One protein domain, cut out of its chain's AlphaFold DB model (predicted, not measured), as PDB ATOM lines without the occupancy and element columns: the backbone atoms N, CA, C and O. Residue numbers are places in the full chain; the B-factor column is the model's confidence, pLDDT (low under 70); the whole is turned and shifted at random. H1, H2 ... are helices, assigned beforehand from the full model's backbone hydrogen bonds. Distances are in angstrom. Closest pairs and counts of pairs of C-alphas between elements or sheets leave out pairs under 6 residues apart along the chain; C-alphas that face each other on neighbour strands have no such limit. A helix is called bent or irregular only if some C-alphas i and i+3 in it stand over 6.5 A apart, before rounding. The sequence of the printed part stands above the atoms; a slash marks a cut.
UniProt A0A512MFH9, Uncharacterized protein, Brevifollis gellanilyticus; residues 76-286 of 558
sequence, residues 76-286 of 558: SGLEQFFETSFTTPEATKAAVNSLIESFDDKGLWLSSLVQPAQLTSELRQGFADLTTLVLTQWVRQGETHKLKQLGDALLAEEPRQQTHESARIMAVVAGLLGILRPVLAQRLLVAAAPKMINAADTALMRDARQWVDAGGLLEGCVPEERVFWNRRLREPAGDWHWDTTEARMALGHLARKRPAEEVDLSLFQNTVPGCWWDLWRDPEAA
ATOM      1  N   SER A  76     -64.993  44.521  43.856       85.94
ATOM      2  CA  SER A  76     -64.230  44.764  42.622       85.94
ATOM      3  C   SER A  76     -63.090  43.760  42.403       85.94
ATOM      4  O   SER A  76     -62.760  43.428  41.269       85.94
ATOM      5  N   GLY A  77     -62.487  43.252  43.483       90.38
ATOM      6  CA  GLY A  77     -61.445  42.226  43.393       90.38
ATOM      7  C   GLY A  77     -62.014  40.868  42.984       90.38
ATOM      8  O   GLY A  77     -61.377  40.131  42.234       90.38
ATOM      9  N   LEU A  78     -63.231  40.560  43.438       89.81
ATOM     10  CA  LEU A  78     -63.951  39.348  43.061       89.81
ATOM     11  C   LEU A  78     -64.357  39.379  41.577       89.81
ATOM     12  O   LEU A  78     -64.200  38.381  40.879       89.81
ATOM     13  N   GLU A  79     -64.827  40.523  41.075       91.56
ATOM     14  CA  GLU A  79     -65.145  40.700  39.650       91.56
ATOM     15  C   GLU A  79     -63.914  40.472  38.765       91.56
ATOM     16  O   GLU A  79     -63.949  39.628  37.867       91.56
ATOM     17  N   GLN A  80     -62.792  41.122  39.090       93.06
ATOM     18  CA  GLN A  80     -61.532  40.931  38.369       93.06
ATOM     19  C   GLN A  80     -61.035  39.476  38.447       93.06
ATOM     20  O   GLN A  80     -60.483  38.937  37.481       93.06
ATOM     21  N   PHE A  81     -61.238  38.810  39.587       94.12
ATOM     22  CA  PHE A  81     -60.906  37.397  39.749       94.12
ATOM     23  C   PHE A  81     -61.710  36.509  38.789       94.12
ATOM     24  O   PHE A  81     -61.131  35.624  38.156       94.12
ATOM     25  N   PHE A  82     -63.012  36.754  38.630       94.31
ATOM     26  CA  PHE A  82     -63.835  36.002  37.681       94.31
ATOM     27  C   PHE A  82     -63.438  36.271  36.233       94.31
ATOM     28  O   PHE A  82     -63.280  35.321  35.469       94.31
ATOM     29  N   GLU A  83     -63.219  37.532  35.861       93.81
ATOM     30  CA  GLU A  83     -62.808  37.898  34.500       93.81
ATOM     31  C   GLU A  83     -61.492  37.230  34.087       93.81
ATOM     32  O   GLU A  83     -61.345  36.780  32.952       93.81
ATOM     33  N   THR A  84     -60.542  37.127  35.016       94.75
ATOM     34  CA  THR A  84     -59.237  36.504  34.754       94.75
ATOM     35  C   THR A  84     -59.305  34.978  34.782       94.75
ATOM     36  O   THR A  84     -58.701  34.310  33.935       94.75
ATOM     37  N   SER A  85     -60.060  34.413  35.723       94.81
ATOM     38  CA  SER A  85     -60.072  32.970  35.970       94.81
ATOM     39  C   SER A  85     -61.036  32.198  35.069       94.81
ATOM     40  O   SER A  85     -60.778  31.033  34.774       94.81
ATOM     41  N   PHE A  86     -62.133  32.811  34.609       95.25
ATOM     42  CA  PHE A  86     -63.190  32.122  33.844       95.25
ATOM     43  C   PHE A  86     -62.951  32.164  32.326       95.25
ATOM     44  O   PHE A  86     -63.874  32.195  31.510       95.25
ATOM     45  N   THR A  87     -61.679  32.170  31.937       94.31
ATOM     46  CA  THR A  87     -61.230  32.241  30.542       94.31
ATOM     47  C   THR A  87     -61.040  30.863  29.921       94.31
ATOM     48  O   THR A  87     -61.364  30.664  28.751       94.31
ATOM     49  N   THR A  88     -60.550  29.896  30.701       95.50
ATOM     50  CA  THR A  88     -60.311  28.519  30.254       95.50
ATOM     51  C   THR A  88     -60.966  27.509  31.197       95.50
ATOM     52  O   THR A  88     -61.129  27.806  32.387       95.50
ATOM     53  N   PRO A  89     -61.301  26.296  30.720       95.56
ATOM     54  CA  PRO A  89     -61.938  25.292  31.563       95.56
ATOM     55  C   PRO A  89     -61.102  24.899  32.792       95.56
ATOM     56  O   PRO A  89     -61.616  24.799  33.904       95.56
ATOM     57  N   GLU A  90     -59.793  24.717  32.619       95.50
ATOM     58  CA  GLU A  90     -58.893  24.314  33.706       95.50
ATOM     59  C   GLU A  90     -58.749  25.408  34.772       95.50
ATOM     60  O   GLU A  90     -58.842  25.116  35.968       95.50
ATOM     61  N   ALA A  91     -58.596  26.668  34.347       94.75
ATOM     62  CA  ALA A  91     -58.525  27.810  35.257       94.75
ATOM     63  C   ALA A  91     -59.847  28.017  36.008       94.75
ATOM     64  O   ALA A  91     -59.834  28.210  37.224       94.75
ATOM     65  N   THR A  92     -60.981  27.879  35.312       95.50
ATOM     66  CA  THR A  92     -62.323  27.989  35.904       95.50
ATOM     67  C   THR A  92     -62.506  26.958  37.007       95.50
ATOM     68  O   THR A  92     -62.886  27.306  38.121       95.50
ATOM     69  N   LYS A  93     -62.162  25.695  36.736       95.12
ATOM     70  CA  LYS A  93     -62.268  24.613  37.718       95.12
ATOM     71  C   LYS A  93     -61.408  24.867  38.958       95.12
ATOM     72  O   LYS A  93     -61.885  24.703  40.078       95.12
ATOM     73  N   ALA A  94     -60.147  25.262  38.767       94.25
ATOM     74  CA  ALA A  94     -59.245  25.560  39.879       94.25
ATOM     75  C   ALA A  94     -59.755  26.741  40.722       94.25
ATOM     76  O   ALA A  94     -59.759  26.669  41.951       94.25
ATOM     77  N   ALA A  95     -60.242  27.794  40.064       94.06
ATOM     78  CA  ALA A  95     -60.792  28.977  40.711       94.06
ATOM     79  C   ALA A  95     -62.086  28.684  41.480       94.06
ATOM     80  O   ALA A  95     -62.225  29.122  42.621       94.06
ATOM     81  N   VAL A  96     -63.006  27.914  40.895       94.25
ATOM     82  CA  VAL A  96     -64.253  27.494  41.551       94.25
ATOM     83  C   VAL A  96     -63.958  26.645  42.784       94.25
ATOM     84  O   VAL A  96     -64.500  26.931  43.848       94.25
ATOM     85  N   ASN A  97     -63.053  25.666  42.687       92.75
ATOM     86  CA  ASN A  97     -62.655  24.860  43.844       92.75
ATOM     87  C   ASN A  97     -62.041  25.729  44.946       92.75
ATOM     88  O   ASN A  97     -62.446  25.627  46.101       92.75
ATOM     89  N   SER A  98     -61.129  26.636  44.584       91.75
ATOM     90  CA  SER A  98     -60.497  27.545  45.544       91.75
ATOM     91  C   SER A  98     -61.510  28.478  46.218       91.75
ATOM     92  O   SER A  98     -61.423  28.704  47.427       91.75
ATOM     93  N   LEU A  99     -62.502  28.979  45.472       91.44
ATOM     94  CA  LEU A  99     -63.616  29.753  46.018       91.44
ATOM     95  C   LEU A  99     -64.443  28.912  46.993       91.44
ATOM     96  O   LEU A  99     -64.672  29.342  48.119       91.44
ATOM     97  N   ILE A 100     -64.876  27.717  46.594       90.19
ATOM     98  CA  ILE A 100     -65.712  26.860  47.441       90.19
ATOM     99  C   ILE A 100     -64.973  26.508  48.741       90.19
ATOM    100  O   ILE A 100     -65.505  26.787  49.810       90.19
ATOM    101  N   GLU A 101     -63.723  26.043  48.661       88.81
ATOM    102  CA  GLU A 101     -62.887  25.711  49.829       88.81
ATOM    103  C   GLU A 101     -62.632  26.934  50.729       88.81
ATOM    104  O   GLU A 101     -62.646  26.853  51.959       88.81
ATOM    105  N   SER A 102     -62.447  28.115  50.133       85.75
ATOM    106  CA  SER A 102     -62.292  29.357  50.897       85.75
ATOM    107  C   SER A 102     -63.577  29.756  51.629       85.75
ATOM    108  O   SER A 102     -63.517  30.469  52.631       85.75
ATOM    109  N   PHE A 103     -64.744  29.313  51.168       80.12
ATOM    110  CA  PHE A 103     -66.044  29.744  51.672       80.12
ATOM    111  C   PHE A 103     -66.924  28.577  52.146       80.12
ATOM    112  O   PHE A 103     -68.145  28.738  52.154       80.12
ATOM    113  N   ASP A 104     -66.336  27.462  52.604       64.19
ATOM    114  CA  ASP A 104     -67.049  26.216  52.955       64.19
ATOM    115  C   ASP A 104     -68.256  26.418  53.906       64.19
ATOM    116  O   ASP A 104     -69.297  25.786  53.730       64.19
ATOM    117  N   ASP A 105     -68.205  27.399  54.820       63.03
ATOM    118  CA  ASP A 105     -69.323  27.751  55.725       63.03
ATOM    119  C   ASP A 105     -70.132  28.992  55.294       63.03
ATOM    120  O   ASP A 105     -71.124  29.382  55.915       63.03
ATOM    121  N   LYS A 106     -69.712  29.655  54.217       67.00
ATOM    122  CA  LYS A 106     -70.162  30.989  53.794       67.00
ATOM    123  C   LYS A 106     -70.854  30.988  52.433       67.00
ATOM    124  O   LYS A 106     -70.888  32.021  51.767       67.00
ATOM    125  N   GLY A 107     -71.486  29.883  52.036       79.25
ATOM    126  CA  GLY A 107     -72.252  29.834  50.784       79.25
ATOM    127  C   GLY A 107     -73.276  30.975  50.648       79.25
ATOM    128  O   GLY A 107     -73.506  31.475  49.551       79.25
ATOM    129  N   LEU A 108     -73.829  31.453  51.768       80.12
ATOM    130  CA  LEU A 108     -74.755  32.591  51.808       80.12
ATOM    131  C   LEU A 108     -74.075  33.916  51.432       80.12
ATOM    132  O   LEU A 108     -74.637  34.692  50.663       80.12
ATOM    133  N   TRP A 109     -72.843  34.142  51.891       83.81
ATOM    134  CA  TRP A 109     -72.059  35.313  51.497       83.81
ATOM    135  C   TRP A 109     -71.681  35.249  50.018       83.81
ATOM    136  O   TRP A 109     -71.927  36.202  49.284       83.81
ATOM    137  N   LEU A 110     -71.194  34.096  49.549       88.56
ATOM    138  CA  LEU A 110     -70.837  33.921  48.142       88.56
ATOM    139  C   LEU A 110     -72.047  34.163  47.226       88.56
ATOM    140  O   LEU A 110     -71.955  34.900  46.252       88.56
ATOM    141  N   SER A 111     -73.224  33.654  47.602       92.25
ATOM    142  CA  SER A 111     -74.468  33.898  46.859       92.25
ATOM    143  C   SER A 111     -74.927  35.362  46.854       92.25
ATOM    144  O   SER A 111     -75.701  35.766  45.985       92.25
ATOM    145  N   SER A 112     -74.476  36.175  47.812       88.94
ATOM    146  CA  SER A 112     -74.794  37.604  47.829       88.94
ATOM    147  C   SER A 112     -73.962  38.395  46.819       88.94
ATOM    148  O   SER A 112     -74.504  39.318  46.218       88.94
ATOM    149  N   LEU A 113     -72.711  37.979  46.591       90.62
ATOM    150  CA  LEU A 113     -71.752  38.681  45.736       90.62
ATOM    151  C   LEU A 113     -71.749  38.205  44.288       90.62
ATOM    152  O   LEU A 113     -71.523  39.001  43.380       90.62
ATOM    153  N   VAL A 114     -71.970  36.909  44.069       94.62
ATOM    154  CA  VAL A 114     -71.891  36.336  42.727       94.62
ATOM    155  C   VAL A 114     -73.059  36.830  41.879       94.62
ATOM    156  O   VAL A 114     -74.228  36.694  42.250       94.62
ATOM    157  N   GLN A 115     -72.734  37.395  40.719       95.25
ATOM    158  CA  GLN A 115     -73.705  37.910  39.761       95.25
ATOM    159  C   GLN A 115     -74.093  36.835  38.730       95.25
ATOM    160  O   GLN A 115     -73.272  35.981  38.389       95.25
ATOM    161  N   PRO A 116     -75.309  36.894  38.149       96.56
ATOM    162  CA  PRO A 116     -75.734  35.964  37.101       96.56
ATOM    163  C   PRO A 116     -74.762  35.852  35.917       96.56
ATOM    164  O   PRO A 116     -74.549  34.751  35.420       96.56
ATOM    165  N   ALA A 117     -74.126  36.959  35.515       95.75
ATOM    166  CA  ALA A 117     -73.147  36.984  34.424       95.75
ATOM    167  C   ALA A 117     -71.910  36.103  34.702       95.75
ATOM    168  O   ALA A 117     -71.366  35.465  33.801       95.75
ATOM    169  N   GLN A 118     -71.479  36.024  35.963       96.06
ATOM    170  CA  GLN A 118     -70.335  35.204  36.371       96.06
ATOM    171  C   GLN A 118     -70.700  33.714  36.350       96.06
ATOM    172  O   GLN A 118     -69.908  32.891  35.896       96.06
ATOM    173  N   LEU A 119     -71.930  33.374  36.755       97.31
ATOM    174  CA  LEU A 119     -72.455  32.006  36.668       97.31
ATOM    175  C   LEU A 119     -72.587  31.540  35.216       97.31
ATOM    176  O   LEU A 119     -72.213  30.420  34.887       97.31
ATOM    177  N   THR A 120     -73.056  32.410  34.316       97.12
ATOM    178  CA  THR A 120     -73.083  32.092  32.882       97.12
ATOM    179  C   THR A 120     -71.683  31.839  32.325       97.12
ATOM    180  O   THR A 120     -71.486  30.885  31.576       97.12
ATOM    181  N   SER A 121     -70.678  32.610  32.755       96.31
ATOM    182  CA  SER A 121     -69.283  32.376  32.364       96.31
ATOM    183  C   SER A 121     -68.753  31.025  32.857       96.31
ATOM    184  O   SER A 121     -68.089  30.336  32.090       96.31
ATOM    185  N   GLU A 122     -69.090  30.594  34.078       96.94
ATOM    186  CA  GLU A 122     -68.769  29.239  34.563       96.94
ATOM    187  C   GLU A 122     -69.402  28.156  33.667       96.94
ATOM    188  O   GLU A 122     -68.728  27.222  33.222       96.94
ATOM    189  N   LEU A 123     -70.693  28.312  33.355       97.25
ATOM    190  CA  LEU A 123     -71.460  27.341  32.574       97.25
ATOM    191  C   LEU A 123     -70.963  27.219  31.132       97.25
ATOM    192  O   LEU A 123     -70.928  26.107  30.595       97.25
ATOM    193  N   ARG A 124     -70.510  28.319  30.515       96.50
ATOM    194  CA  ARG A 124     -69.858  28.299  29.189       96.50
ATOM    195  C   ARG A 124     -68.599  27.443  29.166       96.50
ATOM    196  O   ARG A 124     -68.297  26.831  28.146       96.50
ATOM    197  N   GLN A 125     -67.889  27.372  30.287       97.12
ATOM    198  CA  GLN A 125     -66.676  26.567  30.427       97.12
ATOM    199  C   GLN A 125     -66.985  25.091  30.736       97.12
ATOM    200  O   GLN A 125     -66.069  24.274  30.809       97.12
ATOM    201  N   GLY A 126     -68.267  24.729  30.878       95.88
ATOM    202  CA  GLY A 126     -68.720  23.356  31.106       95.88
ATOM    203  C   GLY A 126     -68.698  22.917  32.571       95.88
ATOM    204  O   GLY A 126     -68.692  21.717  32.830       95.88
ATOM    205  N   PHE A 127     -68.691  23.862  33.517       96.19
ATOM    206  CA  PHE A 127     -68.779  23.591  34.957       96.19
ATOM    207  C   PHE A 127     -70.071  24.164  35.539       96.19
ATOM    208  O   PHE A 127     -70.658  25.079  34.970       96.19
ATOM    209  N   ALA A 128     -70.527  23.619  36.668       96.12
ATOM    210  CA  ALA A 128     -71.750  24.072  37.335       96.12
ATOM    211  C   ALA A 128     -71.672  24.000  38.868       96.12
ATOM    212  O   ALA A 128     -72.707  24.059  39.536       96.12
ATOM    213  N   ASP A 129     -70.482  23.832  39.445       94.88
ATOM    214  CA  ASP A 129     -70.318  23.612  40.884       94.88
ATOM    215  C   ASP A 129     -70.646  24.885  41.681       94.88
ATOM    216  O   ASP A 129     -71.458  24.843  42.617       94.88
ATOM    217  N   LEU A 130     -70.106  26.035  41.261       95.06
ATOM    218  CA  LEU A 130     -70.398  27.331  41.875       95.06
ATOM    219  C   LEU A 130     -71.857  27.722  41.624       95.06
ATOM    220  O   LEU A 130     -72.564  28.089  42.565       95.06
ATOM    221  N   THR A 131     -72.337  27.571  40.388       96.50
ATOM    222  CA  THR A 131     -73.733  27.834  40.020       96.50
ATOM    223  C   THR A 131     -74.695  27.019  40.875       96.50
ATOM    224  O   THR A 131     -75.636  27.576  41.433       96.50
ATOM    225  N   THR A 132     -74.455  25.718  41.054       95.12
ATOM    226  CA  THR A 132     -75.312  24.847  41.876       95.12
ATOM    227  C   THR A 132     -75.333  25.288  43.339       95.12
ATOM    228  O   THR A 132     -76.397  25.290  43.980       95.12
ATOM    229  N   LEU A 133     -74.173  25.673  43.881       93.50
ATOM    230  CA  LEU A 133     -74.051  26.180  45.246       93.50
ATOM    231  C   LEU A 133     -74.835  27.485  45.415       93.50
ATOM    232  O   LEU A 133     -75.680  27.574  46.308       93.50
ATOM    233  N   VAL A 134     -74.607  28.466  44.540       95.38
ATOM    234  CA  VAL A 134     -75.262  29.782  44.586       95.38
ATOM    235  C   VAL A 134     -76.770  29.650  44.382       95.38
ATOM    236  O   VAL A 134     -77.546  30.188  45.174       95.38
ATOM    237  N   LEU A 135     -77.198  28.849  43.403       95.75
ATOM    238  CA  LEU A 135     -78.606  28.579  43.121       95.75
ATOM    239  C   LEU A 135     -79.316  27.974  44.337       95.75
ATOM    240  O   LEU A 135     -80.415  28.397  44.687       95.75
ATOM    241  N   THR A 136     -78.669  27.031  45.030       92.44
ATOM    242  CA  THR A 136     -79.207  26.455  46.271       92.44
ATOM    243  C   THR A 136     -79.481  27.541  47.314       92.44
ATOM    244  O   THR A 136     -80.511  27.494  47.990       92.44
ATOM    245  N   GLN A 137     -78.576  28.509  47.464       93.00
ATOM    246  CA  GLN A 137     -78.719  29.568  48.463       93.00
ATOM    247  C   GLN A 137     -79.772  30.601  48.066       93.00
ATOM    248  O   GLN A 137     -80.606  30.939  48.900       93.00
ATOM    249  N   TRP A 138     -79.825  31.019  46.798       94.69
ATOM    250  CA  TRP A 138     -80.878  31.916  46.308       94.69
ATOM    251  C   TRP A 138     -82.266  31.324  46.501       94.69
ATOM    252  O   TRP A 138     -83.175  32.003  46.968       94.69
ATOM    253  N   VAL A 139     -82.423  30.033  46.210       92.88
ATOM    254  CA  VAL A 139     -83.683  29.328  46.440       92.88
ATOM    255  C   VAL A 139     -84.025  29.290  47.934       92.88
ATOM    256  O   VAL A 139     -85.162  29.568  48.299       92.88
ATOM    257  N   ARG A 140     -83.054  29.019  48.820       87.81
ATOM    258  CA  ARG A 140     -83.270  29.059  50.281       87.81
ATOM    259  C   ARG A 140     -83.657  30.445  50.799       87.81
ATOM    260  O   ARG A 140     -84.431  30.527  51.743       87.81
ATOM    261  N   GLN A 141     -83.106  31.500  50.207       88.12
ATOM    262  CA  GLN A 141     -83.385  32.891  50.565       88.12
ATOM    263  C   GLN A 141     -84.660  33.437  49.899       88.12
ATOM    264  O   GLN A 141     -85.089  34.535  50.231       88.12
ATOM    265  N   GLY A 142     -85.273  32.694  48.969       89.44
ATOM    266  CA  GLY A 142     -86.423  33.175  48.203       89.44
ATOM    267  C   GLY A 142     -86.074  34.261  47.177       89.44
ATOM    268  O   GLY A 142     -86.953  35.011  46.762       89.44
ATOM    269  N   GLU A 143     -84.816  34.340  46.730       94.12
ATOM    270  CA  GLU A 143     -84.301  35.365  45.804       94.12
ATOM    271  C   GLU A 143     -84.724  35.090  44.349       94.12
ATOM    272  O   GLU A 143     -83.919  34.885  43.436       94.12
ATOM    273  N   THR A 144     -86.037  35.070  44.116       94.19
ATOM    274  CA  THR A 144     -86.649  34.740  42.818       94.19
ATOM    275  C   THR A 144     -86.268  35.725  41.712       94.19
ATOM    276  O   THR A 144     -86.219  35.351  40.538       94.19
ATOM    277  N   HIS A 145     -85.938  36.970  42.068       95.50
ATOM    278  CA  HIS A 145     -85.467  37.975  41.122       95.50
ATOM    279  C   HIS A 145     -84.095  37.608  40.529       95.50
ATOM    280  O   HIS A 145     -83.908  37.748  39.320       95.50
ATOM    281  N   LYS A 146     -83.170  37.062  41.334       96.50
ATOM    282  CA  LYS A 146     -81.859  36.591  40.859       96.50
ATOM    283  C   LYS A 146     -81.996  35.354  39.978       96.50
ATOM    284  O   LYS A 146     -81.353  35.270  38.937       96.50
ATOM    285  N   LEU A 147     -82.909  34.441  40.330       97.44
ATOM    286  CA  LEU A 147     -83.254  33.286  39.487       97.44
ATOM    287  C   LEU A 147     -83.776  33.722  38.113       97.44
ATOM    288  O   LEU A 147     -83.372  33.166  37.094       97.44
ATOM    289  N   LYS A 148     -84.643  34.743  38.078       97.38
ATOM    290  CA  LYS A 148     -85.123  35.342  36.827       97.38
ATOM    291  C   LYS A 148     -83.966  35.935  36.020       97.38
ATOM    292  O   LYS A 148     -83.864  35.632  34.839       97.38
ATOM    293  N   GLN A 149     -83.109  36.749  36.641       97.81
ATOM    294  CA  GLN A 149     -81.963  37.364  35.959       97.81
ATOM    295  C   GLN A 149     -81.004  36.315  35.386       97.81
ATOM    296  O   GLN A 149     -80.539  36.473  34.264       97.81
ATOM    297  N   LEU A 150     -80.755  35.222  36.115       98.19
ATOM    298  CA  LEU A 150     -79.981  34.089  35.609       98.19
ATOM    299  C   LEU A 150     -80.667  33.415  34.418       98.19
ATOM    300  O   LEU A 150     -80.010  33.148  33.421       98.19
ATOM    301  N   GLY A 151     -81.980  33.185  34.484       98.19
ATOM    302  CA  GLY A 151     -82.743  32.653  33.353       98.19
ATOM    303  C   GLY A 151     -82.675  33.550  32.112       98.19
ATOM    304  O   GLY A 151     -82.448  33.059  31.008       98.19
ATOM    305  N   ASP A 152     -82.819  34.863  32.288       98.25
ATOM    306  CA  ASP A 152     -82.699  35.839  31.199       98.25
ATOM    307  C   ASP A 152     -81.270  35.856  30.617       98.25
ATOM    308  O   ASP A 152     -81.110  35.848  29.397       98.25
ATOM    309  N   ALA A 153     -80.237  35.812  31.470       97.75
ATOM    310  CA  ALA A 153     -78.835  35.766  31.051       97.75
ATOM    311  C   ALA A 153     -78.502  34.482  30.272       97.75
ATOM    312  O   ALA A 153     -77.839  34.554  29.242       97.75
ATOM    313  N   LEU A 154     -79.018  33.330  30.713       97.81
ATOM    314  CA  LEU A 154     -78.867  32.043  30.027       97.81
ATOM    315  C   LEU A 154     -79.532  32.044  28.643       97.81
ATOM    316  O   LEU A 154     -78.974  31.523  27.682       97.81
ATOM    317  N   LEU A 155     -80.714  32.654  28.515       97.75
ATOM    318  CA  LEU A 155     -81.400  32.780  27.223       97.75
ATOM    319  C   LEU A 155     -80.725  33.768  26.267       97.75
ATOM    320  O   LEU A 155     -80.936  33.665  25.060       97.75
ATOM    321  N   ALA A 156     -79.966  34.731  26.791       97.44
ATOM    322  CA  ALA A 156     -79.205  35.675  25.983       97.44
ATOM    323  C   ALA A 156     -77.928  35.054  25.384       97.44
ATOM    324  O   ALA A 156     -77.333  35.648  24.487       97.44
ATOM    325  N   GLU A 157     -77.502  33.879  25.858       96.06
ATOM    326  CA  GLU A 157     -76.325  33.196  25.327       96.06
ATOM    327  C   GLU A 157     -76.551  32.648  23.921       96.06
ATOM    328  O   GLU A 157     -77.606  32.096  23.597       96.06
ATOM    329  N   GLU A 158     -75.513  32.727  23.089       94.88
ATOM    330  CA  GLU A 158     -75.544  32.129  21.761       94.88
ATOM    331  C   GLU A 158     -75.733  30.601  21.855       94.88
ATOM    332  O   GLU A 158     -74.988  29.934  22.577       94.88
ATOM    333  N   PRO A 159     -76.625  29.988  21.052       93.44
ATOM    334  CA  PRO A 159     -76.877  28.540  21.097       93.44
ATOM    335  C   PRO A 159     -75.631  27.659  20.878       93.44
ATOM    336  O   PRO A 159     -75.584  26.497  21.296       93.44
ATOM    337  N   ARG A 160     -74.604  28.200  20.208       93.25
ATOM    338  CA  ARG A 160     -73.317  27.522  19.979       93.25
ATOM    339  C   ARG A 160     -72.462  27.434  21.244       93.25
ATOM    340  O   ARG A 160     -71.706  26.479  21.375       93.25
ATOM    341  N   GLN A 161     -72.601  28.397  22.151       93.25
ATOM    342  CA  GLN A 161     -71.844  28.484  23.403       93.25
ATOM    343  C   GLN A 161     -72.515  27.705  24.545       93.25
ATOM    344  O   GLN A 161     -71.881  27.425  25.557       93.25
ATOM    345  N   GLN A 162     -73.777  27.302  24.368       95.81
ATOM    346  CA  GLN A 162     -74.510  26.513  25.354       95.81
ATOM    347  C   GLN A 162     -73.928  25.098  25.485       95.81
ATOM    348  O   GLN A 162     -73.956  24.279  24.550       95.81
ATOM    349  N   THR A 163     -73.425  24.815  26.683       96.56
ATOM    350  CA  THR A 163     -72.900  23.518  27.118       96.56
ATOM    351  C   THR A 163     -74.016  22.616  27.656       96.56
ATOM    352  O   THR A 163     -75.127  23.071  27.935       96.56
ATOM    353  N   HIS A 164     -73.732  21.323  27.840       96.12
ATOM    354  CA  HIS A 164     -74.672  20.396  28.486       96.12
ATOM    355  C   HIS A 164     -75.038  20.841  29.909       96.12
ATOM    356  O   HIS A 164     -76.213  20.846  30.266       96.12
ATOM    357  N   GLU A 165     -74.059  21.314  30.686       95.69
ATOM    358  CA  GLU A 165     -74.302  21.810  32.043       95.69
ATOM    359  C   GLU A 165     -75.167  23.080  32.054       95.69
ATOM    360  O   GLU A 165     -76.082  23.188  32.873       95.69
ATOM    361  N   SER A 166     -74.975  23.996  31.092       96.88
ATOM    362  CA  SER A 166     -75.853  25.167  30.941       96.88
ATOM    363  C   SER A 166     -77.315  24.760  30.708       96.88
ATOM    364  O   SER A 166     -78.213  25.279  31.371       96.88
ATOM    365  N   ALA A 167     -77.560  23.758  29.856       97.06
ATOM    366  CA  ALA A 167     -78.900  23.253  29.570       97.06
ATOM    367  C   ALA A 167     -79.537  22.559  30.785       97.06
ATOM    368  O   ALA A 167     -80.729  22.738  31.049       97.06
ATOM    369  N   ARG A 168     -78.745  21.827  31.580       96.31
ATOM    370  CA  ARG A 168     -79.215  21.266  32.855       96.31
ATOM    371  C   ARG A 168     -79.638  22.374  33.809       96.31
ATOM    372  O   ARG A 168     -80.753  22.316  34.322       96.31
ATOM    373  N   ILE A 169     -78.812  23.406  34.001       97.25
ATOM    374  CA  ILE A 169     -79.171  24.554  34.846       97.25
ATOM    375  C   ILE A 169     -80.408  25.284  34.308       97.25
ATOM    376  O   ILE A 169     -81.285  25.613  35.103       97.25
ATOM    377  N   MET A 170     -80.549  25.473  32.992       98.19
ATOM    378  CA  MET A 170     -81.766  26.046  32.398       98.19
ATOM    379  C   MET A 170     -83.017  25.243  32.774       98.19
ATOM    380  O   MET A 170     -84.012  25.837  33.187       98.19
ATOM    381  N   ALA A 171     -82.966  23.909  32.694       97.25
ATOM    382  CA  ALA A 171     -84.079  23.048  33.096       97.25
ATOM    383  C   ALA A 171     -84.380  23.154  34.603       97.25
ATOM    384  O   ALA A 171     -85.542  23.237  35.001       97.25
ATOM    385  N   VAL A 172     -83.346  23.225  35.448       96.88
ATOM    386  CA  VAL A 172     -83.508  23.448  36.893       96.88
ATOM    387  C   VAL A 172     -84.172  24.797  37.182       96.88
ATOM    388  O   VAL A 172     -85.153  24.861  37.925       96.88
ATOM    389  N   VAL A 173     -83.660  25.879  36.593       97.69
ATOM    390  CA  VAL A 173     -84.200  27.235  36.759       97.69
ATOM    391  C   VAL A 173     -85.634  27.302  36.232       97.69
ATOM    392  O   VAL A 173     -86.484  27.909  36.881       97.69
ATOM    393  N   ALA A 174     -85.941  26.618  35.126       98.06
ATOM    394  CA  ALA A 174     -87.303  26.482  34.625       98.06
ATOM    395  C   ALA A 174     -88.224  25.794  35.642       98.06
ATOM    396  O   ALA A 174     -89.295  26.318  35.935       98.06
ATOM    397  N   GLY A 175     -87.799  24.685  36.253       96.56
ATOM    398  CA  GLY A 175     -88.576  24.017  37.304       96.56
ATOM    399  C   GLY A 175     -88.781  24.888  38.551       96.56
ATOM    400  O   GLY A 175     -89.851  24.871  39.162       96.56
ATOM    401  N   LEU A 176     -87.787  25.700  38.927       96.62
ATOM    402  CA  LEU A 176     -87.884  26.642  40.050       96.62
ATOM    403  C   LEU A 176     -88.835  27.813  39.750       96.62
ATOM    404  O   LEU A 176     -89.621  28.208  40.614       96.62
ATOM    405  N   LEU A 177     -88.792  28.340  38.526       97.56
ATOM    406  CA  LEU A 177     -89.607  29.469  38.075       97.56
ATOM    407  C   LEU A 177     -90.965  29.061  37.491       97.56
ATOM    408  O   LEU A 177     -91.774  29.951  37.246       97.56
ATOM    409  N   GLY A 178     -91.231  27.769  37.285       97.38
ATOM    410  CA  GLY A 178     -92.370  27.265  36.508       97.38
ATOM    411  C   GLY A 178     -93.709  27.878  36.906       97.38
ATOM    412  O   GLY A 178     -94.418  28.394  36.050       97.38
ATOM    413  N   ILE A 179     -93.999  27.949  38.208       97.25
ATOM    414  CA  ILE A 179     -95.241  28.549  38.717       97.25
ATOM    415  C   ILE A 179     -95.201  30.083  38.688       97.25
ATOM    416  O   ILE A 179     -96.177  30.740  38.329       97.25
ATOM    417  N   LEU A 180     -94.071  30.681  39.062       97.25
ATOM    418  CA  LEU A 180     -93.962  32.132  39.236       97.25
ATOM    419  C   LEU A 180     -93.900  32.876  37.890       97.25
ATOM    420  O   LEU A 180     -94.486  33.952  37.724       97.25
ATOM    421  N   ARG A 181     -93.179  32.309  36.917       97.56
ATOM    422  CA  ARG A 181     -92.858  32.883  35.600       97.56
ATOM    423  C   ARG A 181     -92.935  31.797  34.501       97.56
ATOM    424  O   ARG A 181     -91.920  31.532  33.851       97.56
ATOM    425  N   PRO A 182     -94.119  31.208  34.239       97.06
ATOM    426  CA  PRO A 182     -94.275  30.066  33.326       97.06
ATOM    427  C   PRO A 182     -93.759  30.339  31.908       97.06
ATOM    428  O   PRO A 182     -93.101  29.488  31.322       97.06
ATOM    429  N   VAL A 183     -93.960  31.549  31.377       97.31
ATOM    430  CA  VAL A 183     -93.494  31.924  30.028       97.31
ATOM    431  C   VAL A 183     -91.965  31.883  29.917       97.31
ATOM    432  O   VAL A 183     -91.424  31.349  28.950       97.31
ATOM    433  N   LEU A 184     -91.249  32.424  30.909       97.88
ATOM    434  CA  LEU A 184     -89.782  32.391  30.930       97.88
ATOM    435  C   LEU A 184     -89.277  30.956  31.105       97.88
ATOM    436  O   LEU A 184     -88.387  30.520  30.380       97.88
ATOM    437  N   ALA A 185     -89.881  30.215  32.033       98.12
ATOM    438  CA  ALA A 185     -89.534  28.825  32.284       98.12
ATOM    439  C   ALA A 185     -89.752  27.941  31.042       98.12
ATOM    440  O   ALA A 185     -88.892  27.133  30.702       98.12
ATOM    441  N   GLN A 186     -90.832  28.162  30.290       98.12
ATOM    442  CA  GLN A 186     -91.077  27.468  29.029       98.12
ATOM    443  C   GLN A 186     -89.996  27.772  27.982       98.12
ATOM    444  O   GLN A 186     -89.519  26.856  27.312       98.12
ATOM    445  N   ARG A 187     -89.572  29.037  27.854       98.25
ATOM    446  CA  ARG A 187     -88.479  29.422  26.943       98.25
ATOM    447  C   ARG A 187     -87.162  28.744  27.318       98.25
ATOM    448  O   ARG A 187     -86.463  28.268  26.429       98.25
ATOM    449  N   LEU A 188     -86.856  28.656  28.614       98.38
ATOM    450  CA  LEU A 188     -85.683  27.937  29.122       98.38
ATOM    451  C   LEU A 188     -85.723  26.447  28.761       98.38
ATOM    452  O   LEU A 188     -84.717  25.917  28.302       98.38
ATOM    453  N   LEU A 189     -86.877  25.781  28.893       97.88
ATOM    454  CA  LEU A 189     -87.016  24.373  28.498       97.88
ATOM    455  C   LEU A 189     -86.811  24.163  26.997       97.88
ATOM    456  O   LEU A 189     -86.119  23.227  26.599       97.88
ATOM    457  N   VAL A 190     -87.379  25.037  26.164       97.81
ATOM    458  CA  VAL A 190     -87.198  24.965  24.704       97.81
ATOM    459  C   VAL A 190     -85.726  25.156  24.329       97.81
ATOM    460  O   VAL A 190     -85.217  24.409  23.497       97.81
ATOM    461  N   ALA A 191     -85.034  26.105  24.966       97.56
ATOM    462  CA  ALA A 191     -83.609  26.344  24.737       97.56
ATOM    463  C   ALA A 191     -82.723  25.184  25.228       97.56
ATOM    464  O   ALA A 191     -81.757  24.830  24.560       97.56
ATOM    465  N   ALA A 192     -83.071  24.555  26.354       97.44
ATOM    466  CA  ALA A 192     -82.313  23.441  26.919       97.44
ATOM    467  C   ALA A 192     -82.453  22.140  26.109       97.44
ATOM    468  O   ALA A 192     -81.495  21.371  25.997       97.44
ATOM    469  N   ALA A 193     -83.633  21.882  25.533       97.25
ATOM    470  CA  ALA A 193     -83.989  20.596  24.929       97.25
ATOM    471  C   ALA A 193     -82.956  20.018  23.932       97.25
ATOM    472  O   ALA A 193     -82.639  18.835  24.060       97.25
ATOM    473  N   PRO A 194     -82.357  20.789  22.998       96.88
ATOM    474  CA  PRO A 194     -81.402  20.252  22.021       96.88
ATOM    475  C   PRO A 194     -80.117  19.670  22.630       96.88
ATOM    476  O   PRO A 194     -79.414  18.911  21.966       96.88
ATOM    477  N   LYS A 195     -79.778  20.045  23.868       96.00
ATOM    478  CA  LYS A 195     -78.552  19.613  24.557       96.00
ATOM    479  C   LYS A 195     -78.810  18.495  25.572       96.00
ATOM    480  O   LYS A 195     -77.857  17.902  26.064       96.00
ATOM    481  N   MET A 196     -80.072  18.193  25.875       95.38
ATOM    482  CA  MET A 196     -80.498  17.237  26.903       95.38
ATOM    483  C   MET A 196     -80.621  15.824  26.317       95.38
ATOM    484  O   MET A 196     -81.705  15.382  25.940       95.38
ATOM    485  N   ILE A 197     -79.491  15.120  26.206       91.62
ATOM    486  CA  ILE A 197     -79.388  13.844  25.471       91.62
ATOM    487  C   ILE A 197     -79.571  12.629  26.396       91.62
ATOM    488  O   ILE A 197     -80.033  11.572  25.965       91.62
ATOM    489  N   ASN A 198     -79.211  12.742  27.677       91.56
ATOM    490  CA  ASN A 198     -79.139  11.581  28.563       91.56
ATOM    491  C   ASN A 198     -80.509  11.195  29.136       91.56
ATOM    492  O   ASN A 198     -81.382  12.028  29.361       91.56
ATOM    493  N   ALA A 199     -80.682   9.926  29.515       85.06
ATOM    494  CA  ALA A 199     -81.906   9.479  30.185       85.06
ATOM    495  C   ALA A 199     -82.194  10.263  31.485       85.06
ATOM    496  O   ALA A 199     -83.346  10.583  31.774       85.06
ATOM    497  N   ALA A 200     -81.158  10.627  32.250       85.75
ATOM    498  CA  ALA A 200     -81.307  11.483  33.430       85.75
ATOM    499  C   ALA A 200     -81.841  12.883  33.071       85.75
ATOM    500  O   ALA A 200     -82.660  13.435  33.807       85.75
ATOM    501  N   ASP A 201     -81.444  13.408  31.910       92.12
ATOM    502  CA  ASP A 201     -81.895  14.698  31.394       92.12
ATOM    503  C   ASP A 201     -83.392  14.653  31.065       92.12
ATOM    504  O   ASP A 201     -84.120  15.587  31.392       92.12
ATOM    505  N   THR A 202     -83.892  13.533  30.528       92.38
ATOM    506  CA  THR A 202     -85.334  13.366  30.256       92.38
ATOM    507  C   THR A 202     -86.187  13.411  31.525       92.38
ATOM    508  O   THR A 202     -87.296  13.941  31.503       92.38
ATOM    509  N   ALA A 203     -85.687  12.876  32.645       92.06
ATOM    510  CA  ALA A 203     -86.395  12.930  33.921       92.06
ATOM    511  C   ALA A 203     -86.429  14.359  34.479       92.06
ATOM    512  O   ALA A 203     -87.484  14.802  34.928       92.06
ATOM    513  N   LEU A 204     -85.308  15.083  34.392       93.94
ATOM    514  CA  LEU A 204     -85.227  16.487  34.799       93.94
ATOM    515  C   LEU A 204     -86.129  17.384  33.936       93.94
ATOM    516  O   LEU A 204     -86.868  18.201  34.474       93.94
ATOM    517  N   MET A 205     -86.113  17.203  32.612       96.62
ATOM    518  CA  MET A 205     -86.974  17.946  31.684       96.62
ATOM    519  C   MET A 205     -88.456  17.695  31.956       96.62
ATOM    520  O   MET A 205     -89.247  18.631  31.922       96.62
ATOM    521  N   ARG A 206     -88.834  16.445  32.256       95.06
ATOM    522  CA  ARG A 206     -90.216  16.085  32.596       95.06
ATOM    523  C   ARG A 206     -90.674  16.741  33.896       95.06
ATOM    524  O   ARG A 206     -91.756  17.311  33.918       95.06
ATOM    525  N   ASP A 207     -89.849  16.682  34.942       94.25
ATOM    526  CA  ASP A 207     -90.136  17.343  36.224       94.25
ATOM    527  C   ASP A 207     -90.298  18.853  36.019       94.25
ATOM    528  O   ASP A 207     -91.329  19.427  36.357       94.25
ATOM    529  N   ALA A 208     -89.337  19.501  35.356       96.25
ATOM    530  CA  ALA A 208     -89.417  20.930  35.078       96.25
ATOM    531  C   ALA A 208     -90.644  21.297  34.226       96.25
ATOM    532  O   ALA A 208     -91.306  22.298  34.504       96.25
ATOM    533  N   ARG A 209     -90.993  20.470  33.232       97.00
ATOM    534  CA  ARG A 209     -92.188  20.658  32.405       97.00
ATOM    535  C   ARG A 209     -93.473  20.591  33.229       97.00
ATOM    536  O   ARG A 209     -94.316  21.464  33.067       97.00
ATOM    537  N   GLN A 210     -93.572  19.649  34.167       96.00
ATOM    538  CA  GLN A 210     -94.707  19.533  35.088       96.00
ATOM    539  C   GLN A 210     -94.937  20.835  35.878       96.00
ATOM    540  O   GLN A 210     -96.067  21.307  35.994       96.00
ATOM    541  N   TRP A 211     -93.861  21.467  36.365       96.62
ATOM    542  CA  TRP A 211     -93.943  22.761  37.059       96.62
ATOM    543  C   TRP A 211     -94.346  23.917  36.139       96.62
ATOM    544  O   TRP A 211     -95.058  24.825  36.575       96.62
ATOM    545  N   VAL A 212     -93.892  23.908  34.884       97.44
ATOM    546  CA  VAL A 212     -94.269  24.919  33.884       97.44
ATOM    547  C   VAL A 212     -95.735  24.788  33.492       97.44
ATOM    548  O   VAL A 212     -96.436  25.797  33.462       97.44
ATOM    549  N   ASP A 213     -96.221  23.570  33.262       96.12
ATOM    550  CA  ASP A 213     -97.623  23.321  32.927       96.12
ATOM    551  C   ASP A 213     -98.544  23.707  34.097       96.12
ATOM    552  O   ASP A 213     -99.561  24.378  33.895       96.12
ATOM    553  N   ALA A 214     -98.144  23.403  35.338       96.19
ATOM    554  CA  ALA A 214     -98.844  23.877  36.531       96.19
ATOM    555  C   ALA A 214     -98.888  25.412  36.612       96.19
ATOM    556  O   ALA A 214     -99.926  25.988  36.936       96.19
ATOM    557  N   GLY A 215     -97.790  26.094  36.274       96.94
ATOM    558  CA  GLY A 215     -97.765  27.553  36.170       96.94
ATOM    559  C   GLY A 215     -98.639  28.107  35.045       96.94
ATOM    560  O   GLY A 215     -99.253  29.157  35.220       96.94
ATOM    561  N   GLY A 216     -98.736  27.396  33.918       96.69
ATOM    562  CA  GLY A 216     -99.628  27.733  32.807       96.69
ATOM    563  C   GLY A 216    -101.106  27.693  33.205       96.69
ATOM    564  O   GLY A 216    -101.863  28.596  32.857       96.69
ATOM    565  N   LEU A 217    -101.518  26.722  34.028       95.94
ATOM    566  CA  LEU A 217    -102.881  26.686  34.584       95.94
ATOM    567  C   LEU A 217    -103.196  27.911  35.457       95.94
ATOM    568  O   LEU A 217    -104.332  28.388  35.476       95.94
ATOM    569  N   LEU A 218    -102.177  28.446  36.134       96.31
ATOM    570  CA  LEU A 218    -102.244  29.634  36.991       96.31
ATOM    571  C   LEU A 218    -101.992  30.945  36.222       96.31
ATOM    572  O   LEU A 218    -101.800  32.018  36.811       96.31
ATOM    573  N   GLU A 219    -101.988  30.896  34.890       95.00
ATOM    574  CA  GLU A 219    -101.880  32.092  34.071       95.00
ATOM    575  C   GLU A 219    -103.091  33.015  34.294       95.00
ATOM    576  O   GLU A 219    -104.244  32.584  34.349       95.00
ATOM    577  N   GLY A 220    -102.842  34.316  34.449       92.94
ATOM    578  CA  GLY A 220    -103.863  35.305  34.814       92.94
ATOM    579  C   GLY A 220    -104.164  35.432  36.314       92.94
ATOM    580  O   GLY A 220    -104.802  36.410  36.693       92.94
ATOM    581  N   CYS A 221    -103.678  34.525  37.172       95.38
ATOM    582  CA  CYS A 221    -103.667  34.761  38.620       95.38
ATOM    583  C   CYS A 221    -102.716  35.918  38.968       95.38
ATOM    584  O   CYS A 221    -101.700  36.121  38.286       95.38
ATOM    585  N   VAL A 222    -103.037  36.647  40.040       95.00
ATOM    586  CA  VAL A 222    -102.190  37.731  40.566       95.00
ATOM    587  C   VAL A 222    -100.870  37.173  41.127       95.00
ATOM    588  O   VAL A 222    -100.813  35.990  41.481       95.00
ATOM    589  N   PRO A 223     -99.782  37.967  41.179       94.31
ATOM    590  CA  PRO A 223     -98.473  37.488  41.632       94.31
ATOM    591  C   PRO A 223     -98.492  36.812  43.009       94.31
ATOM    592  O   PRO A 223     -97.863  35.767  43.176       94.31
ATOM    593  N   GLU A 224     -99.254  37.353  43.954       94.31
ATOM    594  CA  GLU A 224     -99.374  36.870  45.333       94.31
ATOM    595  C   GLU A 224     -99.991  35.466  45.360       94.31
ATOM    596  O   GLU A 224     -99.472  34.548  45.990       94.31
ATOM    597  N   GLU A 225    -101.031  35.249  44.556       96.06
ATOM    598  CA  GLU A 225    -101.683  33.947  44.423       96.06
ATOM    599  C   GLU A 225    -100.751  32.899  43.790       96.06
ATOM    600  O   GLU A 225    -100.788  31.717  44.139       96.06
ATOM    601  N   ARG A 226     -99.859  33.309  42.879       96.44
ATOM    602  CA  ARG A 226     -98.836  32.397  42.341       96.44
ATOM    603  C   ARG A 226     -97.791  32.037  43.385       96.44
ATOM    604  O   ARG A 226     -97.344  30.892  43.401       96.44
ATOM    605  N   VAL A 227     -97.396  32.976  44.247       95.19
ATOM    606  CA  VAL A 227     -96.506  32.693  45.385       95.19
ATOM    607  C   VAL A 227     -97.181  31.711  46.343       95.19
ATOM    608  O   VAL A 227     -96.571  30.701  46.707       95.19
ATOM    609  N   PHE A 228     -98.460  31.941  46.648       95.94
ATOM    610  CA  PHE A 228     -99.303  31.048  47.438       95.94
ATOM    611  C   PHE A 228     -99.325  29.620  46.871       95.94
ATOM    612  O   PHE A 228     -98.990  28.661  47.577       95.94
ATOM    613  N   TRP A 229     -99.635  29.458  45.580       97.06
ATOM    614  CA  TRP A 229     -99.646  28.142  44.934       97.06
ATOM    615  C   TRP A 229     -98.253  27.517  44.857       97.06
ATOM    616  O   TRP A 229     -98.106  26.329  45.137       97.06
ATOM    617  N   ASN A 230     -97.216  28.298  44.539       96.00
ATOM    618  CA  ASN A 230     -95.837  27.811  44.477       96.00
ATOM    619  C   ASN A 230     -95.383  27.212  45.809       96.00
ATOM    620  O   ASN A 230     -94.722  26.176  45.815       96.00
ATOM    621  N   ARG A 231     -95.766  27.825  46.933       93.69
ATOM    622  CA  ARG A 231     -95.485  27.290  48.267       93.69
ATOM    623  C   ARG A 231     -96.212  25.964  48.503       93.69
ATOM    624  O   ARG A 231     -95.570  24.962  48.802       93.69
ATOM    625  N   ARG A 232     -97.534  25.932  48.319       95.94
ATOM    626  CA  ARG A 232     -98.353  24.748  48.646       95.94
ATOM    627  C   ARG A 232     -98.097  23.551  47.731       95.94
ATOM    628  O   ARG A 232     -98.098  22.419  48.201       95.94
ATOM    629  N   LEU A 233     -97.846  23.785  46.442       95.88
ATOM    630  CA  LEU A 233     -97.548  22.714  45.483       95.88
ATOM    631  C   LEU A 233     -96.170  22.084  45.731       95.88
ATOM    632  O   LEU A 233     -95.980  20.899  45.472       95.88
ATOM    633  N   ARG A 234     -95.202  22.848  46.259       94.12
ATOM    634  CA  ARG A 234     -93.875  22.325  46.643       94.12
ATOM    635  C   ARG A 234     -93.880  21.583  47.975       94.12
ATOM    636  O   ARG A 234     -93.005  20.751  48.204       94.12
ATOM    637  N   GLU A 235     -94.861  21.864  48.822       94.12
ATOM    638  CA  GLU A 235     -95.032  21.281  50.152       94.12
ATOM    639  C   GLU A 235     -96.451  20.699  50.293       94.12
ATOM    640  O   GLU A 235     -97.246  21.180  51.103       94.12
ATOM    641  N   PRO A 236     -96.804  19.658  49.515       93.88
ATOM    642  CA  PRO A 236     -98.162  19.106  49.514       93.88
ATOM    643  C   PRO A 236     -98.578  18.560  50.886       93.88
ATOM    644  O   PRO A 236     -99.746  18.631  51.248       93.88
ATOM    645  N   ALA A 237     -97.616  18.076  51.677       92.38
ATOM    646  CA  ALA A 237     -97.829  17.559  53.028       92.38
ATOM    647  C   ALA A 237     -97.819  18.644  54.126       92.38
ATOM    648  O   ALA A 237     -97.715  18.310  55.303       92.38
ATOM    649  N   GLY A 238     -97.853  19.930  53.764       91.81
ATOM    650  CA  GLY A 238     -97.973  21.015  54.736       91.81
ATOM    651  C   GLY A 238     -99.366  21.066  55.370       91.81
ATOM    652  O   GLY A 238    -100.366  20.777  54.712       91.81
ATOM    653  N   ASP A 239     -99.439  21.480  56.638       92.00
ATOM    654  CA  ASP A 239    -100.695  21.667  57.379       92.00
ATOM    655  C   ASP A 239    -101.431  22.937  56.903       92.00
ATOM    656  O   ASP A 239    -101.524  23.953  57.596       92.00
ATOM    657  N   TRP A 240    -101.917  22.915  55.662       94.12
ATOM    658  CA  TRP A 240    -102.545  24.069  55.027       94.12
ATOM    659  C   TRP A 240    -103.988  24.260  55.488       94.12
ATOM    660  O   TRP A 240    -104.854  23.413  55.271       94.12
ATOM    661  N   HIS A 241    -104.288  25.442  56.023       94.12
ATOM    662  CA  HIS A 241    -105.667  25.865  56.242       94.12
ATOM    663  C   HIS A 241    -106.297  26.335  54.920       94.12
ATOM    664  O   HIS A 241    -105.797  27.254  54.258       94.12
ATOM    665  N   TRP A 242    -107.403  25.696  54.530       95.06
ATOM    666  CA  TRP A 242    -108.164  26.012  53.311       95.06
ATOM    667  C   TRP A 242    -109.376  26.923  53.558       95.06
ATOM    668  O   TRP A 242    -110.006  27.378  52.606       95.06
ATOM    669  N   ASP A 243    -109.654  27.256  54.820       94.06
ATOM    670  CA  ASP A 243    -110.774  28.124  55.210       94.06
ATOM    671  C   ASP A 243    -110.442  29.622  55.105       94.06
ATOM    672  O   ASP A 243    -111.333  30.483  55.137       94.06
ATOM    673  N   THR A 244    -109.158  29.958  54.948       95.25
ATOM    674  CA  THR A 244    -108.712  31.348  54.823       95.25
ATOM    675  C   THR A 244    -109.303  31.997  53.573       95.25
ATOM    676  O   THR A 244    -109.591  31.340  52.569       95.25
ATOM    677  N   THR A 245    -109.524  33.313  53.627       95.06
ATOM    678  CA  THR A 245    -110.066  34.066  52.485       95.06
ATOM    679  C   THR A 245    -109.171  33.923  51.257       95.06
ATOM    680  O   THR A 245    -109.672  33.666  50.170       95.06
ATOM    681  N   GLU A 246    -107.854  34.007  51.443       94.31
ATOM    682  CA  GLU A 246    -106.862  33.808  50.386       94.31
ATOM    683  C   GLU A 246    -106.981  32.424  49.734       94.31
ATOM    684  O   GLU A 246    -107.106  32.330  48.515       94.31
ATOM    685  N   ALA A 247    -107.050  31.351  50.533       95.81
ATOM    686  CA  ALA A 247    -107.171  29.995  50.006       95.81
ATOM    687  C   ALA A 247    -108.478  29.785  49.237       95.81
ATOM    688  O   ALA A 247    -108.480  29.166  48.174       95.81
ATOM    689  N   ARG A 248    -109.587  30.344  49.732       95.38
ATOM    690  CA  ARG A 248    -110.880  30.293  49.036       95.38
ATOM    691  C   ARG A 248    -110.862  31.071  47.723       95.38
ATOM    692  O   ARG A 248    -111.442  30.598  46.749       95.38
ATOM    693  N   MET A 249    -110.193  32.225  47.671       94.94
ATOM    694  CA  MET A 249    -110.013  32.978  46.424       94.94
ATOM    695  C   MET A 249    -109.158  32.199  45.423       94.94
ATOM    696  O   MET A 249    -109.579  32.037  44.279       94.94
ATOM    697  N   ALA A 250    -108.028  31.645  45.870       95.88
ATOM    698  CA  ALA A 250    -107.129  30.852  45.038       95.88
ATOM    699  C   ALA A 250    -107.825  29.611  44.451       95.88
ATOM    700  O   ALA A 250    -107.755  29.347  43.250       95.88
ATOM    701  N   LEU A 251    -108.583  28.877  45.276       95.75
ATOM    702  CA  LEU A 251    -109.427  27.772  44.811       95.75
ATOM    703  C   LEU A 251    -110.522  28.256  43.854       95.75
ATOM    704  O   LEU A 251    -110.798  27.609  42.849       95.75
ATOM    705  N   GLY A 252    -111.144  29.401  44.133       94.06
ATOM    706  CA  GLY A 252    -112.166  29.988  43.268       94.06
ATOM    707  C   GLY A 252    -111.640  30.360  41.880       94.06
ATOM    708  O   GLY A 252    -112.356  30.189  40.892       94.06
ATOM    709  N   HIS A 253    -110.401  30.843  41.781       94.38
ATOM    710  CA  HIS A 253    -109.742  31.101  40.502       94.38
ATOM    711  C   HIS A 253    -109.376  29.807  39.781       94.38
ATOM    712  O   HIS A 253    -109.707  29.672  38.600       94.38
ATOM    713  N   LEU A 254    -108.792  28.834  40.487       94.44
ATOM    714  CA  LEU A 254    -108.473  27.525  39.914       94.44
ATOM    715  C   LEU A 254    -109.732  26.809  39.393       94.44
ATOM    716  O   LEU A 254    -109.711  26.263  38.295       94.44
ATOM    717  N   ALA A 255    -110.864  26.909  40.100       92.69
ATOM    718  CA  ALA A 255    -112.146  26.331  39.680       92.69
ATOM    719  C   ALA A 255    -112.652  26.863  38.327       92.69
ATOM    720  O   ALA A 255    -113.387  26.174  37.625       92.69
ATOM    721  N   ARG A 256    -112.274  28.093  37.949       92.69
ATOM    722  CA  ARG A 256    -112.648  28.697  36.657       92.69
ATOM    723  C   ARG A 256    -111.749  28.239  35.514       92.69
ATOM    724  O   ARG A 256    -112.065  28.494  34.353       92.69
ATOM    725  N   LYS A 257    -110.617  27.609  35.825       91.56
ATOM    726  CA  LYS A 257    -109.668  27.102  34.841       91.56
ATOM    727  C   LYS A 257    -110.048  25.670  34.496       91.56
ATOM    728  O   LYS A 257    -110.139  24.814  35.373       91.56
ATOM    729  N   ARG A 258    -110.267  25.416  33.206       86.69
ATOM    730  CA  ARG A 258    -110.409  24.061  32.679       86.69
ATOM    731  C   ARG A 258    -109.017  23.576  32.269       86.69
ATOM    732  O   ARG A 258    -108.429  24.200  31.385       86.69
ATOM    733  N   PRO A 259    -108.474  22.531  32.905       84.38
ATOM    734  CA  PRO A 259    -107.192  21.989  32.489       84.38
ATOM    735  C   PRO A 259    -107.311  21.408  31.076       84.38
ATOM    736  O   PRO A 259    -108.342  20.832  30.721       84.38
ATOM    737  N   ALA A 260    -106.267  21.578  30.265       85.69
ATOM    738  CA  ALA A 260    -106.147  20.828  29.021       85.69
ATOM    739  C   ALA A 260    -105.955  19.338  29.350       85.69
ATOM    740  O   ALA A 260    -105.335  19.014  30.364       85.69
ATOM    741  N   GLU A 261    -106.469  18.443  28.502       85.31
ATOM    742  CA  GLU A 261    -106.436  16.989  28.746       85.31
ATOM    743  C   GLU A 261    -105.011  16.435  28.917       85.31
ATOM    744  O   GLU A 261    -104.813  15.429  29.590       85.31
ATOM    745  N   GLU A 262    -104.015  17.111  28.345       84.50
ATOM    746  CA  GLU A 262    -102.613  16.687  28.346       84.50
ATOM    747  C   GLU A 262    -101.840  17.075  29.617       84.50
ATOM    748  O   GLU A 262    -100.731  16.585  29.834       84.50
ATOM    749  N   VAL A 263    -102.383  17.962  30.460       88.50
ATOM    750  CA  VAL A 263    -101.652  18.469  31.628       88.50
ATOM    751  C   VAL A 263    -101.734  17.467  32.775       88.50
ATOM    752  O   VAL A 263    -102.820  17.124  33.237       88.50
ATOM    753  N   ASP A 264    -100.580  17.040  33.291       90.62
ATOM    754  CA  ASP A 264    -100.525  16.237  34.510       90.62
ATOM    755  C   ASP A 264    -100.921  17.084  35.728       90.62
ATOM    756  O   ASP A 264    -100.187  17.962  36.183       90.62
ATOM    757  N   LEU A 265    -102.099  16.793  36.277       92.12
ATOM    758  CA  LEU A 265    -102.654  17.514  37.416       92.12
ATOM    759  C   LEU A 265    -102.283  16.889  38.773       92.12
ATOM    760  O   LEU A 265    -102.826  17.300  39.801       92.12
ATOM    761  N   SER A 266    -101.373  15.911  38.808       94.94
ATOM    762  CA  SER A 266    -100.989  15.212  40.041       94.94
ATOM    763  C   SER A 266    -100.448  16.150  41.127       94.94
ATOM    764  O   SER A 266    -100.726  15.931  42.307       94.94
ATOM    765  N   LEU A 267     -99.759  17.239  40.755       95.00
ATOM    766  CA  LEU A 267     -99.312  18.267  41.707       95.00
ATOM    767  C   LEU A 267    -100.490  18.881  42.473       95.00
ATOM    768  O   LEU A 267    -100.458  18.949  43.697       95.00
ATOM    769  N   PHE A 268    -101.550  19.281  41.769       95.75
ATOM    770  CA  PHE A 268    -102.730  19.866  42.404       95.75
ATOM    771  C   PHE A 268    -103.509  18.824  43.201       95.75
ATOM    772  O   PHE A 268    -103.898  19.109  44.330       95.75
ATOM    773  N   GLN A 269    -103.668  17.611  42.657       95.56
ATOM    774  CA  GLN A 269    -104.372  16.509  43.322       95.56
ATOM    775  C   GLN A 269    -103.808  16.213  44.714       95.56
ATOM    776  O   GLN A 269    -104.563  15.935  45.641       95.56
ATOM    777  N   ASN A 270    -102.483  16.274  44.853       95.50
ATOM    778  CA  ASN A 270    -101.794  15.974  46.103       95.50
ATOM    779  C   ASN A 270    -101.830  17.130  47.116       95.50
ATOM    780  O   ASN A 270    -101.496  16.917  48.278       95.50
ATOM    781  N   THR A 271    -102.199  18.340  46.689       96.06
ATOM    782  CA  THR A 271    -102.157  19.550  47.523       96.06
ATOM    783  C   THR A 271    -103.547  20.013  47.956       96.06
ATOM    784  O   THR A 271    -103.713  20.457  49.092       96.06
ATOM    785  N   VAL A 272    -104.547  19.961  47.072       96.25
ATOM    786  CA  VAL A 272    -105.903  20.452  47.374       96.25
ATOM    787  C   VAL A 272    -106.735  19.434  48.166       96.25
ATOM    788  O   VAL A 272    -106.489  18.231  48.079       96.25
ATOM    789  N   PRO A 273    -107.763  19.874  48.921       95.25
ATOM    790  CA  PRO A 273    -108.667  18.956  49.608       95.25
ATOM    791  C   PRO A 273    -109.339  17.994  48.623       95.25
ATOM    792  O   PRO A 273    -109.879  18.431  47.608       95.25
ATOM    793  N   GLY A 274    -109.374  16.697  48.946       92.69
ATOM    794  CA  GLY A 274    -109.934  15.673  48.051       92.69
ATOM    795  C   GLY A 274    -111.386  15.947  47.644       92.69
ATOM    796  O   GLY A 274    -111.732  15.841  46.474       92.69
ATOM    797  N   CYS A 275    -112.214  16.433  48.573       90.00
ATOM    798  CA  CYS A 275    -113.593  16.812  48.256       90.00
ATOM    799  C   CYS A 275    -113.682  17.957  47.237       90.00
ATOM    800  O   CYS A 275    -114.606  17.989  46.435       90.00
ATOM    801  N   TRP A 276    -112.732  18.893  47.252       93.44
ATOM    802  CA  TRP A 276    -112.675  19.971  46.269       93.44
ATOM    803  C   TRP A 276    -112.152  19.460  44.924       93.44
ATOM    804  O   TRP A 276    -112.672  19.838  43.878       93.44
ATOM    805  N   TRP A 277    -111.163  18.563  44.955       93.44
ATOM    806  CA  TRP A 277    -110.608  17.927  43.765       93.44
ATOM    807  C   TRP A 277    -111.671  17.216  42.926       93.44
ATOM    808  O   TRP A 277    -111.745  17.424  41.714       93.44
ATOM    809  N   ASP A 278    -112.519  16.425  43.582       90.06
ATOM    810  CA  ASP A 278    -113.585  15.675  42.917       90.06
ATOM    811  C   ASP A 278    -114.584  16.620  42.228       90.06
ATOM    812  O   ASP A 278    -114.985  16.382  41.089       90.06
ATOM    813  N   LEU A 279    -114.920  17.742  42.880       87.44
ATOM    814  CA  LEU A 279    -115.798  18.774  42.318       87.44
ATOM    815  C   LEU A 279    -115.170  19.492  41.117       87.44
ATOM    816  O   LEU A 279    -115.882  19.861  40.185       87.44
ATOM    817  N   TRP A 280    -113.857  19.725  41.147       90.69
ATOM    818  CA  TRP A 280    -113.152  20.411  40.066       90.69
ATOM    819  C   TRP A 280    -112.979  19.523  38.831       90.69
ATOM    820  O   TRP A 280    -113.142  20.002  37.708       90.69
ATOM    821  N   ARG A 281    -112.682  18.231  39.027       88.00
ATOM    822  CA  ARG A 281    -112.495  17.275  37.927       88.00
ATOM    823  C   ARG A 281    -113.811  16.938  37.229       88.00
ATOM    824  O   ARG A 281    -113.823  16.823  36.005       88.00
ATOM    825  N   ASP A 282    -114.889  16.770  37.990       87.44
ATOM    826  CA  ASP A 282    -116.189  16.375  37.452       87.44
ATOM    827  C   ASP A 282    -117.302  17.327  37.928       87.44
ATOM    828  O   ASP A 282    -118.090  17.006  38.828       87.44
ATOM    829  N   PRO A 283    -117.389  18.531  37.328       82.56
ATOM    830  CA  PRO A 283    -118.417  19.501  37.689       82.56
ATOM    831  C   PRO A 283    -119.832  18.983  37.381       82.56
ATOM    832  O   PRO A 283    -120.803  19.440  37.990       82.56
ATOM    833  N   GLU A 284    -119.972  18.015  36.469       84.88
ATOM    834  CA  GLU A 284    -121.255  17.401  36.125       84.88
ATOM    835  C   GLU A 284    -121.689  16.376  37.176       84.88
ATOM    836  O   GLU A 284    -122.833  16.436  37.638       84.88
ATOM    837  N   ALA A 285    -120.788  15.500  37.633       80.88
ATOM    838  CA  ALA A 285    -121.062  14.599  38.752       80.88
ATOM    839  C   ALA A 285    -121.304  15.368  40.054       80.88
ATOM    840  O   ALA A 285    -122.188  14.999  40.829       80.88
ATOM    841  N   ALA A 286    -120.598  16.480  40.268       75.06
ATOM    842  CA  ALA A 286    -120.867  17.404  41.363       75.06
ATOM    843  C   ALA A 286    -122.299  17.961  41.302       75.06
ATOM    844  O   ALA A 286    -123.059  17.870  42.273       75.06
TER     845      ALA A 286
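Overview. This is residues 76 to 286 of the 558 residues of an uncharacterized protein of Brevifollis gellanilyticus (UniProt A0A512MFH9). An elongated helical body has an up-and-down bundle of five helices, H5 to H9, in its middle, with H1 to H4 at one end and a looser group, H10 to H14, at the other. H4 packs on H5, H6 and H7, while H14 makes the tip opposite H1 and H2. The printed part has 211 residues with 14 named helices, H1 to H14 in order, and no named strand; the class is all helix. It is compact, with a radius of gyration of the C-alphas of 19.6 A, and spans 65 by 34 by 26 A.

Arrangement. H1, residues 76 to 85, and H2, residues 89 to 102, only just touch, with 3 pairs of C-alphas within 8 A, and only at the corner; the closest are Ser 85 and Ala 91, 5.4 A. H3, residues 107 to 113, touches H5, residues 129 to 141, about perpendicular at 88 degrees; the closest C-alphas are Ser 111 and Val 134, 4.8 A. H4, residues 116 to 124, touches H6, residues 144 to 155, closest at the C-alphas of Pro 116 and Leu 150, 4.9 A. H7, residues 164 to 177, and H8, residues 182 to 195, form a hairpin at a shallow tilt of 19 degrees, opposite ways; the closest C-alphas are Ala 174 and Ala 185, 4.0 A. H9, residues 199 to 217, touches H7 at a shallow tilt of 28 degrees, the same way; the closest C-alphas are Gly 175 and Ala 208, 3.9 A. H5 to H9 form a bundle, up and down: each runs against the one before. Helix packing is part aligned, part crossed, with 5 of 12 touching pairs at a shallow tilt. H10, residues 223 to 234, only just touches H11, residues 245 to 255, with residues 225 to 229 alone and 3 pairs of C-alphas within 8 A; the closest are Glu 225 and Ala 250, 6.3 A. H12, residues 266 to 269, touches no helix. H13, residues 274 to 281, and H14, residues 283 to 286, only just touch, with 3 pairs, only at the corner; the closest C-alphas are Leu 279 and Ala 286, 5.3 A. Every O i to N i+4 pair is within hydrogen-bond range in H1 to H7 and H9 to H11, against 8 of 10 in H8 and 3 of 4 in H13; H12 and H14 are too short for one.

Along the chain. H1 begins at C-alpha 76, (-64.230, 44.764, 42.622). H2 is 19.8 A long, H5 18.7 A, H7 19.9 A and H8 20.8 A. H8 is irregular: C-alphas 191 and 194 are 7.0 A apart. H9, 27.5 A, begins at C-alpha 199, (-81.906, 9.479, 30.185). H14 ends at C-alpha 286, (-120.867, 17.404, 41.363).

Size, cuts and confidence. The two C-alphas farthest apart are Gly 77 and Ala 285, 65.9 A. The printed part has no cut and no long link. Residues 101 to 106, of which 101 to 102 belong to H2, stand free. Mean pLDDT of the printed part is 93.5, and residues 104 to 106 are under 70.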